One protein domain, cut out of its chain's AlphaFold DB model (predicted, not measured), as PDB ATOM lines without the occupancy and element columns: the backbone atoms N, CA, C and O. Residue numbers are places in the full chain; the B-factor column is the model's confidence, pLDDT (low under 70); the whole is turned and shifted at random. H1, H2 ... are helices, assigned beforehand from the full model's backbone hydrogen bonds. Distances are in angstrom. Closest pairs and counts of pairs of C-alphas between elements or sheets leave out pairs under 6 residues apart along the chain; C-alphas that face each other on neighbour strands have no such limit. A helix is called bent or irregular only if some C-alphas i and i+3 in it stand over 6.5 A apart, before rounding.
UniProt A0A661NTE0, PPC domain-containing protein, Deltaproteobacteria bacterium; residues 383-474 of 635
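AT A GLANCE: This is residues 383 to 474 of the 635 residues of the protein "PPC domain-containing protein" of Deltaproteobacteria bacterium (UniProt A0A661NTE0). Three long helices, H2, H3 and H4, run lengthwise as a three-helix bundle with alternating directions; H3 packs on both H2 and H4, and the three centres make a triangle. The short helix H1 sits at one end of this bundle, near the beginnings of H2 and H4, while residues 464 to 474 form a tail with no named element after the end of H4. The printed part has 92 residues, with four named helices in the order H1, H2, H3, H4 and no named strand; the class is all helix, with 62 residues in these helices. It is only just compact, close to loose, with a radius of gyration of the C-alphas of 14.4 A, and its spans of 39, 25 and 22 A make it only just elongated.

HOW THE PARTS SIT: H1, residues 386 to 389, is close to but not clearly touching H2, residues 391 to 411; their closest C-alphas are those of Arg 386 and Val 393, 6.5 A apart. H3, residues 422 to 439, touches H2 at a shallow tilt of 21 degrees, opposite ways, and the two form a helical hairpin. Their closest C-alphas, of Ala 394 and Gly 439, are 4.7 A apart; H2 touches H3 with residues 394 to 402 alone, and H3 touches H2 with residues 435 to 439 alone. H4, residues 445 to 463, forms a second helical hairpin with H3: they touch, at a shallow tilt of 13 degrees and opposite ways, with the closest C-alphas, of Val 437 and Leu 452, 6.2 A apart. H2 and H4 run the same way at a shallow tilt of 8 degrees, close but not clearly touching; their closest C-alphas, of Glu 391 and Tyr 445, are 7.2 A apart. H1 is also close to but not clearly touching H4, with the C-alphas of Asp 387 and Tyr 445 closest at 5.9 A. H1 and H3 are apart. Every O i to N i+4 pair is within hydrogen-bond range in H3, against 12 of 17 in H2 and 13 of 15 in H4; H1 is too short for such a pair.

IN THESE COORDINATES: H1 begins at C-alpha 386, at (371.636, 477.127, 647.288), and is 4.9 A long from first to last C-alpha. H2 measures 29.2 A; it has a kink of 46 degrees near residue 405 and is irregular, with C-alphas 392 and 395 standing 7.4 A apart. H3 measures 25.5 A and ends at C-alpha 439, at (372.411, 485.454, 639.786). H4 measures 24.8 A and ends at C-alpha 463, at (372.741, 470.236, 624.573); it has a kink of 41 degrees near residue 452 and is only just irregular, with C-alphas 451 and 454 standing 6.7 A apart.

THE WHOLE: The two C-alphas farthest apart, of Gly 392 and Asp 468, are 41.6 A apart. The printed part has no cut. The links from H1 to H2 and from H3 to H4 are tight, the link from H2 to H3 is short, and there is no long link. The mean pLDDT of the printed part is 88.9, and no printed residue is under 70.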
ATOM      1  N   HIS A 383     378.599 472.200 644.508       86.62
ATOM      2  CA  HIS A 383     379.691 473.078 644.947       86.62
ATOM      3  C   HIS A 383     379.202 474.282 645.741       86.62
ATOM      4  O   HIS A 383     379.922 474.792 646.596       86.62
ATOM      5  N   ILE A 384     378.004 474.776 645.422       88.81
ATOM      6  CA  ILE A 384     377.416 475.958 646.053       88.81
ATOM      7  C   ILE A 384     375.913 475.687 646.243       88.81
ATOM      8  O   ILE A 384     375.091 476.332 645.588       88.81
ATOM      9  N   PRO A 385     375.540 474.686 647.068       88.06
ATOM     10  CA  PRO A 385     374.160 474.229 647.227       88.06
ATOM     11  C   PRO A 385     373.279 475.344 647.791       88.06
ATOM     12  O   PRO A 385     373.307 475.648 648.982       88.06
ATOM     13  N   ARG A 386     372.496 475.989 646.927       90.94
ATOM     14  CA  ARG A 386     371.636 477.127 647.288       90.94
ATOM     15  C   ARG A 386     370.463 476.741 648.189       90.94
ATOM     16  O   ARG A 386     370.005 477.567 648.966       90.94
ATOM     17  N   ASP A 387     370.021 475.493 648.113       87.75
ATOM     18  CA  ASP A 387     369.066 474.867 649.033       87.75
ATOM     19  C   ASP A 387     369.587 474.822 650.474       87.75
ATOM     20  O   ASP A 387     368.812 474.991 651.410       87.75
ATOM     21  N   VAL A 388     370.901 474.652 650.650       86.69
ATOM     22  CA  VAL A 388     371.549 474.571 651.969       86.69
ATOM     23  C   VAL A 388     372.070 475.936 652.425       86.69
ATOM     24  O   VAL A 388     371.909 476.322 653.578       86.69
ATOM     25  N   MET A 389     372.699 476.689 651.522       87.81
ATOM     26  CA  MET A 389     373.382 477.953 651.831       87.81
ATOM     27  C   MET A 389     372.468 479.185 651.736       87.81
ATOM     28  O   MET A 389     372.846 480.276 652.167       87.81
ATOM     29  N   GLY A 390     371.272 479.024 651.171       89.81
ATOM     30  CA  GLY A 390     370.283 480.080 651.010       89.81
ATOM     31  C   GLY A 390     370.579 481.068 649.878       89.81
ATOM     32  O   GLY A 390     371.609 481.056 649.208       89.81
ATOM     33  N   GLU A 391     369.644 481.991 649.679       91.19
ATOM     34  CA  GLU A 391     369.589 482.890 648.518       91.19
ATOM     35  C   GLU A 391     370.739 483.908 648.432       91.19
ATOM     36  O   GLU A 391     371.005 484.468 647.366       91.19
ATOM     37  N   GLY A 392     371.467 484.125 649.533       89.31
ATOM     38  CA  GLY A 392     372.629 485.016 649.573       89.31
ATOM     39  C   GLY A 392     373.778 484.573 648.662       89.31
ATOM     40  O   GLY A 392     374.605 485.403 648.284       89.31
ATOM     41  N   VAL A 393     373.813 483.297 648.261       90.44
ATOM     42  CA  VAL A 393     374.840 482.758 647.356       90.44
ATOM     43  C   VAL A 393     374.548 482.989 645.869       90.44
ATOM     44  O   VAL A 393     375.401 482.673 645.041       90.44
ATOM     45  N   ALA A 394     373.399 483.569 645.498       93.44
ATOM     46  CA  ALA A 394     373.026 483.774 644.092       93.44
ATOM     47  C   ALA A 394     374.102 484.524 643.266       93.44
ATOM     48  O   ALA A 394     374.507 484.017 642.215       93.44
ATOM     49  N   PRO A 395     374.678 485.655 643.737       90.25
ATOM     50  CA  PRO A 395     375.740 486.344 642.997       90.25
ATOM     51  C   PRO A 395     377.005 485.489 642.826       90.25
ATOM     52  O   PRO A 395     377.723 485.629 641.838       90.25
ATOM     53  N   ILE A 396     377.269 484.598 643.786       88.00
ATOM     54  CA  ILE A 396     378.431 483.705 643.801       88.00
ATOM     55  C   ILE A 396     378.247 482.617 642.746       88.00
ATOM     56  O   ILE A 396     379.124 482.440 641.903       88.00
ATOM     57  N   GLN A 397     377.088 481.948 642.732       90.94
ATOM     58  CA  GLN A 397     376.764 480.943 641.718       90.94
ATOM     59  C   GLN A 397     376.873 481.519 640.300       90.94
ATOM     60  O   GLN A 397     377.484 480.897 639.436       90.94
ATOM     61  N   ALA A 398     376.365 482.735 640.065       92.00
ATOM     62  CA  ALA A 398     376.469 483.394 638.763       92.00
ATOM     63  C   ALA A 398     377.914 483.726 638.361       92.00
ATOM     64  O   ALA A 398     378.277 483.587 637.188       92.00
ATOM     65  N   ALA A 399     378.748 484.150 639.316       87.44
ATOM     66  CA  ALA A 399     380.162 484.422 639.070       87.44
ATOM     67  C   ALA A 399     380.927 483.142 638.695       87.44
ATOM     68  O   ALA A 399     381.668 483.143 637.712       87.44
ATOM     69  N   VAL A 400     380.700 482.047 639.431       86.31
ATOM     70  CA  VAL A 400     381.333 480.748 639.150       86.31
ATOM     71  C   VAL A 400     380.873 480.218 637.802       86.31
ATOM     72  O   VAL A 400     381.706 479.895 636.957       86.31
ATOM     73  N   LEU A 401     379.560 480.219 637.562       89.75
ATOM     74  CA  LEU A 401     378.986 479.791 636.295       89.75
ATOM     75  C   LEU A 401     379.608 480.566 635.130       89.75
ATOM     76  O   LEU A 401     380.073 479.960 634.172       89.75
ATOM     77  N   SER A 402     379.721 481.893 635.237       89.25
ATOM     78  CA  SER A 402     380.350 482.728 634.204       89.25
ATOM     79  C   SER A 402     381.796 482.322 633.893       89.25
ATOM     80  O   SER A 402     382.196 482.346 632.728       89.25
ATOM     81  N   GLN A 403     382.574 481.915 634.904       85.75
ATOM     82  CA  GLN A 403     383.952 481.447 634.728       85.75
ATOM     83  C   GLN A 403     384.025 480.069 634.044       85.75
ATOM     84  O   GLN A 403     385.012 479.783 633.371       85.75
ATOM     85  N   MET A 404     382.977 479.243 634.139       85.00
ATOM     86  CA  MET A 404     382.905 477.933 633.471       85.00
ATOM     87  C   MET A 404     382.695 478.032 631.957       85.00
ATOM     88  O   MET A 404     382.975 477.072 631.236       85.00
ATOM     89  N   LYS A 405     382.208 479.174 631.453       87.12
ATOM     90  CA  LYS A 405     381.785 479.334 630.055       87.12
ATOM     91  C   LYS A 405     382.797 478.806 629.021       87.12
ATOM     92  O   LYS A 405     382.358 478.083 628.127       87.12
ATOM     93  N   PRO A 406     384.110 479.113 629.096       85.56
ATOM     94  CA  PRO A 406     385.070 478.618 628.109       85.56
ATOM     95  C   PRO A 406     385.146 477.087 628.074       85.56
ATOM     96  O   PRO A 406     385.083 476.506 626.994       85.56
ATOM     97  N   GLY A 407     385.192 476.436 629.242       81.06
ATOM     98  CA  GLY A 407     385.246 474.976 629.343       81.06
ATOM     99  C   GLY A 407     383.970 474.295 628.846       81.06
ATOM    100  O   GLY A 407     384.049 473.272 628.175       81.06
ATOM    101  N   LEU A 408     382.802 474.894 629.098       82.88
ATOM    102  CA  LEU A 408     381.525 474.387 628.584       82.88
ATOM    103  C   LEU A 408     381.445 474.482 627.055       82.88
ATOM    104  O   LEU A 408     380.943 473.573 626.398       82.88
ATOM    105  N   LEU A 409     381.941 475.578 626.472       83.75
ATOM    106  CA  LEU A 409     381.975 475.740 625.018       83.75
ATOM    107  C   LEU A 409     382.896 474.716 624.358       83.75
ATOM    108  O   LEU A 409     382.512 474.151 623.339       83.75
ATOM    109  N   GLU A 410     384.059 474.462 624.951       81.69
ATOM    110  CA  GLU A 410     384.991 473.435 624.486       81.69
ATOM    111  C   GLU A 410     384.396 472.029 624.580       81.69
ATOM    112  O   GLU A 410     384.399 471.300 623.593       81.69
ATOM    113  N   ALA A 411     383.781 471.678 625.714       77.75
ATOM    114  CA  ALA A 411     383.143 470.373 625.900       77.75
ATOM    115  C   ALA A 411     381.998 470.113 624.900       77.75
ATOM    116  O   ALA A 411     381.674 468.970 624.593       77.75
ATOM    117  N   MET A 412     381.383 471.170 624.361       79.00
ATOM    118  CA  MET A 412     380.357 471.074 623.318       79.00
ATOM    119  C   MET A 412     380.909 471.218 621.885       79.00
ATOM    120  O   MET A 412     380.117 471.197 620.933       79.00
ATOM    121  N   ALA A 413     382.228 471.391 621.723       79.12
ATOM    122  CA  ALA A 413     382.925 471.768 620.485       79.12
ATOM    123  C   ALA A 413     382.409 473.075 619.843       79.12
ATOM    124  O   ALA A 413     382.511 473.302 618.635       79.12
ATOM    125  N   MET A 414     381.810 473.953 620.650       83.06
ATOM    126  CA  MET A 414     381.260 475.242 620.223       83.06
ATOM    127  C   MET A 414     382.329 476.335 620.149       83.06
ATOM    128  O   MET A 414     382.102 477.367 619.518       83.06
ATOM    129  N   ASP A 415     383.480 476.134 620.787       84.69
ATOM    130  CA  ASP A 415     384.683 476.969 620.700       84.69
ATOM    131  C   ASP A 415     385.329 476.939 619.303       84.69
ATOM    132  O   ASP A 415     385.898 477.937 618.864       84.69
ATOM    133  N   GLN A 416     385.153 475.840 618.566       87.12
ATOM    134  CA  GLN A 416     385.654 475.658 617.198       87.12
ATOM    135  C   GLN A 416     384.823 476.403 616.137       87.12
ATOM    136  O   GLN A 416     385.218 476.494 614.971       87.12
ATOM    137  N   ILE A 417     383.659 476.933 616.519       87.00
ATOM    138  CA  ILE A 417     382.718 477.612 615.626       87.00
ATOM    139  C   ILE A 417     382.847 479.137 615.812       87.00
ATOM    140  O   ILE A 417     382.907 479.605 616.950       87.00
ATOM    141  N   PRO A 418     382.852 479.949 614.731       92.25
ATOM    142  CA  PRO A 418     382.929 481.406 614.848       92.25
ATOM    143  C   PRO A 418     381.808 481.999 615.714       92.25
ATOM    144  O   PRO A 418     380.650 481.613 615.581       92.25
ATOM    145  N   GLU A 419     382.114 483.027 616.511       92.50
ATOM    146  CA  GLU A 419     381.128 483.747 617.348       92.50
ATOM    147  C   GLU A 419     379.980 484.392 616.550       92.50
ATOM    148  O   GLU A 419     378.929 484.729 617.091       92.50
ATOM    149  N   THR A 420     380.164 484.583 615.243       93.31
ATOM    150  CA  THR A 420     379.133 485.095 614.333       93.31
ATOM    151  C   THR A 420     378.170 484.016 613.834       93.31
ATOM    152  O   THR A 420     377.173 484.357 613.197       93.31
ATOM    153  N   ASP A 421     378.448 482.734 614.087       92.69
ATOM    154  CA  ASP A 421     377.566 481.630 613.710       92.69
ATOM    155  C   ASP A 421     376.276 481.678 614.550       92.69
ATOM    156  O   ASP A 421     376.350 481.750 615.783       92.69
ATOM    157  N   PRO A 422     375.081 481.599 613.932       91.38
ATOM    158  CA  PRO A 422     373.812 481.651 614.658       91.38
ATOM    159  C   PRO A 422     373.676 480.602 615.768       91.38
ATOM    160  O   PRO A 422     373.033 480.867 616.781       91.38
ATOM    161  N   ARG A 423     374.290 479.421 615.610       86.69
ATOM    162  CA  ARG A 423     374.269 478.358 616.629       86.69
ATOM    163  C   ARG A 423     375.069 478.771 617.857       86.69
ATOM    164  O   ARG A 423     374.613 478.582 618.981       86.69
ATOM    165  N   ARG A 424     376.243 479.372 617.640       89.25
ATOM    166  CA  ARG A 424     377.093 479.885 618.716       89.25
ATOM    167  C   ARG A 424     376.420 481.050 619.439       89.25
ATOM    168  O   ARG A 424     376.347 481.031 620.664       89.25
ATOM    169  N   GLN A 425     375.815 481.977 618.698       93.06
ATOM    170  CA  GLN A 425     375.042 483.083 619.272       93.06
ATOM    171  C   GLN A 425     373.848 482.609 620.109       93.06
ATOM    172  O   GLN A 425     373.568 483.194 621.153       93.06
ATOM    173  N   ALA A 426     373.158 481.548 619.680       90.25
ATOM    174  CA  ALA A 426     372.055 480.969 620.441       90.25
ATOM    175  C   ALA A 426     372.527 480.378 621.780       90.25
ATOM    176  O   ALA A 426     371.907 480.649 622.807       90.25
ATOM    177  N   VAL A 427     373.639 479.629 621.786       89.31
ATOM    178  CA  VAL A 427     374.245 479.100 623.024       89.31
ATOM    179  C   VAL A 427     374.700 480.237 623.936       89.31
ATOM    180  O   VAL A 427     374.410 480.216 625.128       89.31
ATOM    181  N   ASP A 428     375.353 481.262 623.387       92.06
ATOM    182  CA  ASP A 428     375.811 482.420 624.159       92.06
ATOM    183  C   ASP A 428     374.647 483.202 624.791       92.06
ATOM    184  O   ASP A 428     374.749 483.627 625.945       92.06
ATOM    185  N   ALA A 429     373.539 483.373 624.064       93.69
ATOM    186  CA  ALA A 429     372.341 484.044 624.560       93.69
ATOM    187  C   ALA A 429     371.638 483.233 625.657       93.69
ATOM    188  O   ALA A 429     371.257 483.798 626.681       93.69
ATOM    189  N   LEU A 430     371.503 481.918 625.469       93.75
ATOM    190  CA  LEU A 430     370.942 481.026 626.482       93.75
ATOM    191  C   LEU A 430     371.802 481.023 627.752       93.75
ATOM    192  O   LEU A 430     371.281 481.130 628.857       93.75
ATOM    193  N   PHE A 431     373.124 480.958 627.599       94.12
ATOM    194  CA  PHE A 431     374.048 481.006 628.725       94.12
ATOM    195  C   PHE A 431     373.932 482.325 629.507       94.12
ATOM    196  O   PHE A 431     373.950 482.318 630.734       94.12
ATOM    197  N   ALA A 432     373.765 483.458 628.817       95.56
ATOM    198  CA  ALA A 432     373.539 484.744 629.474       95.56
ATOM    199  C   ALA A 432     372.230 484.764 630.288       95.56
ATOM    200  O   ALA A 432     372.232 485.253 631.415       95.56
ATOM    201  N   GLN A 433     371.146 484.189 629.753       96.19
ATOM    202  CA  GLN A 433     369.879 484.038 630.483       96.19
ATOM    203  C   GLN A 433     370.042 483.143 631.715       96.19
ATOM    204  O   GLN A 433     369.531 483.468 632.784       96.19
ATOM    205  N   LEU A 434     370.789 482.043 631.586       96.25
ATOM    206  CA  LEU A 434     371.078 481.149 632.703       96.25
ATOM    207  C   LEU A 434     371.830 481.879 633.822       96.25
ATOM    208  O   LEU A 434     371.424 481.798 634.977       96.25
ATOM    209  N   VAL A 435     372.878 482.637 633.488       96.69
ATOM    210  CA  VAL A 435     373.633 483.443 634.462       96.69
ATOM    211  C   VAL A 435     372.745 484.492 635.140       96.69
ATOM    212  O   VAL A 435     372.868 484.695 636.345       96.69
ATOM    213  N   GLU A 436     371.844 485.141 634.399       97.56
ATOM    214  CA  GLU A 436     370.902 486.123 634.952       97.56
ATOM    215  C   GLU A 436     369.940 485.490 635.967       97.56
ATOM    216  O   GLU A 436     369.799 485.996 637.084       97.56
ATOM    217  N   VAL A 437     369.326 484.357 635.616       97.44
ATOM    218  CA  VAL A 437     368.414 483.630 636.512       97.44
ATOM    219  C   VAL A 437     369.157 483.111 637.741       97.44
ATOM    220  O   VAL A 437     368.722 483.337 638.865       97.44
ATOM    221  N   VAL A 438     370.322 482.486 637.559       96.75
ATOM    222  CA  VAL A 438     371.151 481.989 638.668       96.75
ATOM    223  C   VAL A 438     371.600 483.125 639.591       96.75
ATOM    224  O   VAL A 438     371.570 482.973 640.811       96.75
ATOM    225  N   GLY A 439     371.955 484.285 639.032       96.31
ATOM    226  CA  GLY A 439     372.411 485.454 639.786       96.31
ATOM    227  C   GLY A 439     371.316 486.230 640.507       96.31
ATOM    228  O   GLY A 439     371.617 487.055 641.372       96.31
ATOM    229  N   THR A 440     370.053 485.979 640.168       97.12
ATOM    230  CA  THR A 440     368.907 486.645 640.782       97.12
ATOM    231  C   THR A 440     368.586 485.990 642.116       97.12
ATOM    232  O   THR A 440     368.465 484.775 642.180       97.12
ATOM    233  N   SER A 441     368.432 486.780 643.181       96.25
ATOM    234  CA  SER A 441     367.915 486.299 644.469       96.25
ATOM    235  C   SER A 441     366.384 486.260 644.433       96.25
ATOM    236  O   SER A 441     365.753 487.239 644.030       96.25
ATOM    237  N   TYR A 442     365.804 485.140 644.851       95.94
ATOM    238  CA  TYR A 442     364.367 484.881 644.905       95.94
ATOM    239  C   TYR A 442     363.879 484.813 646.360       95.94
ATOM    240  O   TYR A 442     364.667 484.870 647.304       95.94
ATOM    241  N   GLY A 443     362.563 484.729 646.559       93.56
ATOM    242  CA  GLY A 443     361.952 484.624 647.884       93.56
ATOM    243  C   GLY A 443     362.117 483.249 648.534       93.56
ATOM    244  O   GLY A 443     362.037 483.144 649.758       93.56
ATOM    245  N   SER A 444     362.355 482.202 647.743       91.94
ATOM    246  CA  SER A 444     362.643 480.846 648.216       91.94
ATOM    247  C   SER A 444     363.430 480.042 647.181       91.94
ATOM    248  O   SER A 444     363.470 480.396 645.999       91.94
ATOM    249  N   TYR A 445     364.000 478.915 647.618       90.88
ATOM    250  CA  TYR A 445     364.630 477.956 646.712       90.88
ATOM    251  C   TYR A 445     363.635 477.417 645.671       90.88
ATOM    252  O   TYR A 445     363.966 477.342 644.493       90.88
ATOM    253  N   ASP A 446     362.391 477.131 646.062       92.75
ATOM    254  CA  ASP A 446     361.351 476.672 645.130       92.75
ATOM    255  C   ASP A 446     361.030 477.716 644.052       92.75
ATOM    256  O   ASP A 446     360.838 477.376 642.883       92.75
ATOM    257  N   GLU A 447     361.001 479.000 644.421       95.56
ATOM    258  CA  GLU A 447     360.816 480.084 643.458       95.56
ATOM    259  C   GLU A 447     362.010 480.174 642.499       95.56
ATOM    260  O   GLU A 447     361.814 480.295 641.287       95.56
ATOM    261  N   PHE A 448     363.239 480.044 643.008       95.81
ATOM    262  CA  PHE A 448     364.432 479.935 642.170       95.81
ATOM    263  C   PHE A 448     364.323 478.761 641.184       95.81
ATOM    264  O   PHE A 448     364.495 478.960 639.980       95.81
ATOM    265  N   ARG A 449     363.961 477.561 641.657       94.44
ATOM    266  CA  ARG A 449     363.762 476.365 640.818       94.44
ATOM    267  C   ARG A 449     362.723 476.603 639.725       94.44
ATOM    268  O   ARG A 449     362.980 476.288 638.566       94.44
ATOM    269  N   ALA A 450     361.588 477.212 640.066       95.38
ATOM    270  CA  ALA A 450     360.521 477.508 639.114       95.38
ATOM    271  C   ALA A 450     360.959 478.481 638.002       95.38
ATOM    272  O   ALA A 450     360.504 478.354 636.866       95.38
ATOM    273  N   ASN A 451     361.847 479.433 638.309       96.94
ATOM    274  CA  ASN A 451     362.400 480.367 637.324       96.94
ATOM    275  C   ASN A 451     363.562 479.766 636.519       96.94
ATOM    276  O   ASN A 451     363.746 480.116 635.353       96.94
ATOM    277  N   LEU A 452     364.332 478.859 637.120       95.69
ATOM    278  CA  LEU A 452     365.439 478.158 636.475       95.69
ATOM    279  C   LEU A 452     364.948 477.114 635.464       95.69
ATOM    280  O   LEU A 452     365.512 477.006 634.375       95.69
ATOM    281  N   GLN A 453     363.883 476.378 635.796       94.38
ATOM    282  CA  GLN A 453     363.422 475.225 635.021       94.38
ATOM    283  C   GLN A 453     363.213 475.514 633.521       94.38
ATOM    284  O   GLN A 453     363.751 474.758 632.714       94.38
ATOM    285  N   PRO A 454     362.537 476.603 633.091       95.81
ATOM    286  CA  PRO A 454     362.332 476.864 631.663       95.81
ATOM    287  C   PRO A 454     363.640 477.067 630.887       95.81
ATOM    288  O   PRO A 454     363.750 476.652 629.733       95.81
ATOM    289  N   VAL A 455     364.641 477.690 631.519       95.94
ATOM    290  CA  VAL A 455     365.965 477.906 630.917       95.94
ATOM    291  C   VAL A 455     366.716 476.579 630.814       95.94
ATOM    292  O   VAL A 455     367.335 476.300 629.787       95.94
ATOM    293  N   MET A 456     366.612 475.731 631.839       94.19
ATOM    294  CA  MET A 456     367.220 474.400 631.848       94.19
ATOM    295  C   MET A 456     366.585 473.457 630.827       94.19
ATOM    296  O   MET A 456     367.305 472.739 630.142       94.19
ATOM    297  N   ASP A 457     365.265 473.492 630.651       92.25
ATOM    298  CA  ASP A 457     364.570 472.697 629.633       92.25
ATOM    299  C   ASP A 457     365.026 473.089 628.223       92.25
ATOM    300  O   ASP A 457     365.335 472.231 627.393       92.25
ATOM    301  N   GLN A 458     365.153 474.395 627.963       92.25
ATOM    302  CA  GLN A 458     365.712 474.886 626.708       92.25
ATOM    303  C   GLN A 458     367.179 474.462 626.536       92.25
ATOM    304  O   GLN A 458     367.579 474.078 625.434       92.25
ATOM    305  N   ALA A 459     367.975 474.494 627.609       91.38
ATOM    306  CA  ALA A 459     369.360 474.039 627.587       91.38
ATOM    307  C   ALA A 459     369.467 472.551 627.255       91.38
ATOM    308  O   ALA A 459     370.172 472.211 626.311       91.38
ATOM    309  N   ARG A 460     368.695 471.683 627.917       89.75
ATOM    310  CA  ARG A 460     368.633 470.242 627.616       89.75
ATOM    311  C   ARG A 460     368.250 469.970 626.169       89.75
ATOM    312  O   ARG A 460     368.855 469.119 625.532       89.75
ATOM    313  N   MET A 461     367.293 470.715 625.615       86.81
ATOM    314  CA  MET A 461     366.936 470.592 624.197       86.81
ATOM    315  C   MET A 461     368.084 470.981 623.257       86.81
ATOM    316  O   MET A 461     368.189 470.435 622.161       86.81
ATOM    317  N   MET A 462     368.925 471.940 623.652       84.06
ATOM    318  CA  MET A 462     370.059 472.402 622.849       84.06
ATOM    319  C   MET A 462     371.315 471.544 623.021       84.06
ATOM    320  O   MET A 462     372.100 471.435 622.078       84.06
ATOM    321  N   THR A 463     371.522 470.972 624.208       81.56
ATOM    322  CA  THR A 463     372.741 470.236 624.573       81.56
ATOM    323  C   THR A 463     372.556 468.729 624.671       81.56
ATOM    324  O   THR A 463     373.550 468.038 624.842       81.56
ATOM    325  N   GLY A 464     371.320 468.227 624.630       77.25
ATOM    326  CA  GLY A 464     371.004 466.798 624.670       77.25
ATOM    327  C   GLY A 464     371.389 466.065 623.382       77.25
ATOM    328  O   GLY A 464     372.158 466.608 622.587       77.25
ATOM    329  N   PRO A 465     370.878 464.839 623.147       73.38
ATOM    330  CA  PRO A 465     371.272 464.055 621.983       73.38
ATOM    331  C   PRO A 465     370.943 464.831 620.705       73.38
ATOM    332  O   PRO A 465     369.781 465.096 620.389       73.38
ATOM    333  N   ARG A 466     371.994 465.238 619.990       72.31
ATOM    334  CA  ARG A 466     371.913 466.030 618.753       72.31
ATOM    335  C   ARG A 466     371.536 465.169 617.544       72.31
ATOM    336  O   ARG A 466     371.178 465.709 616.498       72.31
ATOM    337  N   ASP A 467     371.610 463.851 617.703       74.25
ATOM    338  CA  ASP A 467     371.283 462.814 616.731       74.25
ATOM    339  C   ASP A 467     371.060 461.452 617.429       74.25
ATOM    340  O   ASP A 467     371.130 461.336 618.657       74.25
ATOM    341  N   ASP A 468     370.819 460.406 616.634       76.38
ATOM    342  CA  ASP A 468     370.585 459.036 617.114       76.38
ATOM    343  C   ASP A 468     371.845 458.353 617.687       76.38
ATOM    344  O   ASP A 468     371.752 457.253 618.233       76.38
ATOM    345  N   THR A 469     373.024 458.975 617.570       74.12
ATOM    346  CA  THR A 469     374.300 458.414 618.056       74.12
ATOM    347  C   THR A 469     374.529 458.672 619.543       74.12
ATOM    348  O   THR A 469     375.451 458.111 620.121       74.12
ATOM    349  N   GLY A 470     373.703 459.517 620.171       79.19
ATOM    350  CA  GLY A 470     373.910 459.942 621.556       79.19
ATOM    351  C   GLY A 470     374.900 461.096 621.700       79.19
ATOM    352  O   GLY A 470     375.264 461.441 622.818       79.19
ATOM    353  N   THR A 471     375.296 461.739 620.598       81.38
ATOM    354  CA  THR A 471     376.162 462.926 620.622       81.38
ATOM    355  C   THR A 471     375.554 464.028 621.500       81.38
ATOM    356  O   THR A 471     374.494 464.563 621.177       81.38
ATOM    357  N   GLY A 472     376.250 464.430 622.570       79.62
ATOM    358  CA  GLY A 472     375.752 465.398 623.566       79.62
ATOM    359  C   GLY A 472     375.174 464.764 624.839       79.62
ATOM    360  O   GLY A 472     374.723 465.484 625.730       79.62
ATOM    361  N   LEU A 473     375.196 463.435 624.941       86.06
ATOM    362  CA  LEU A 473     374.985 462.708 626.188       86.06
ATOM    363  C   LEU A 473     376.321 462.281 626.785       86.06
ATOM    364  O   LEU A 473     377.246 461.929 626.064       86.06
ATOM    365  N   PHE A 474     376.384 462.294 628.110       85.56
ATOM    366  CA  PHE A 474     377.594 462.054 628.878       85.56
ATOM    367  C   PHE A 474     377.287 461.093 630.024       85.56
ATOM    368  O   PHE A 474     376.267 461.228 630.702       85.56
TER     369      PHE A 474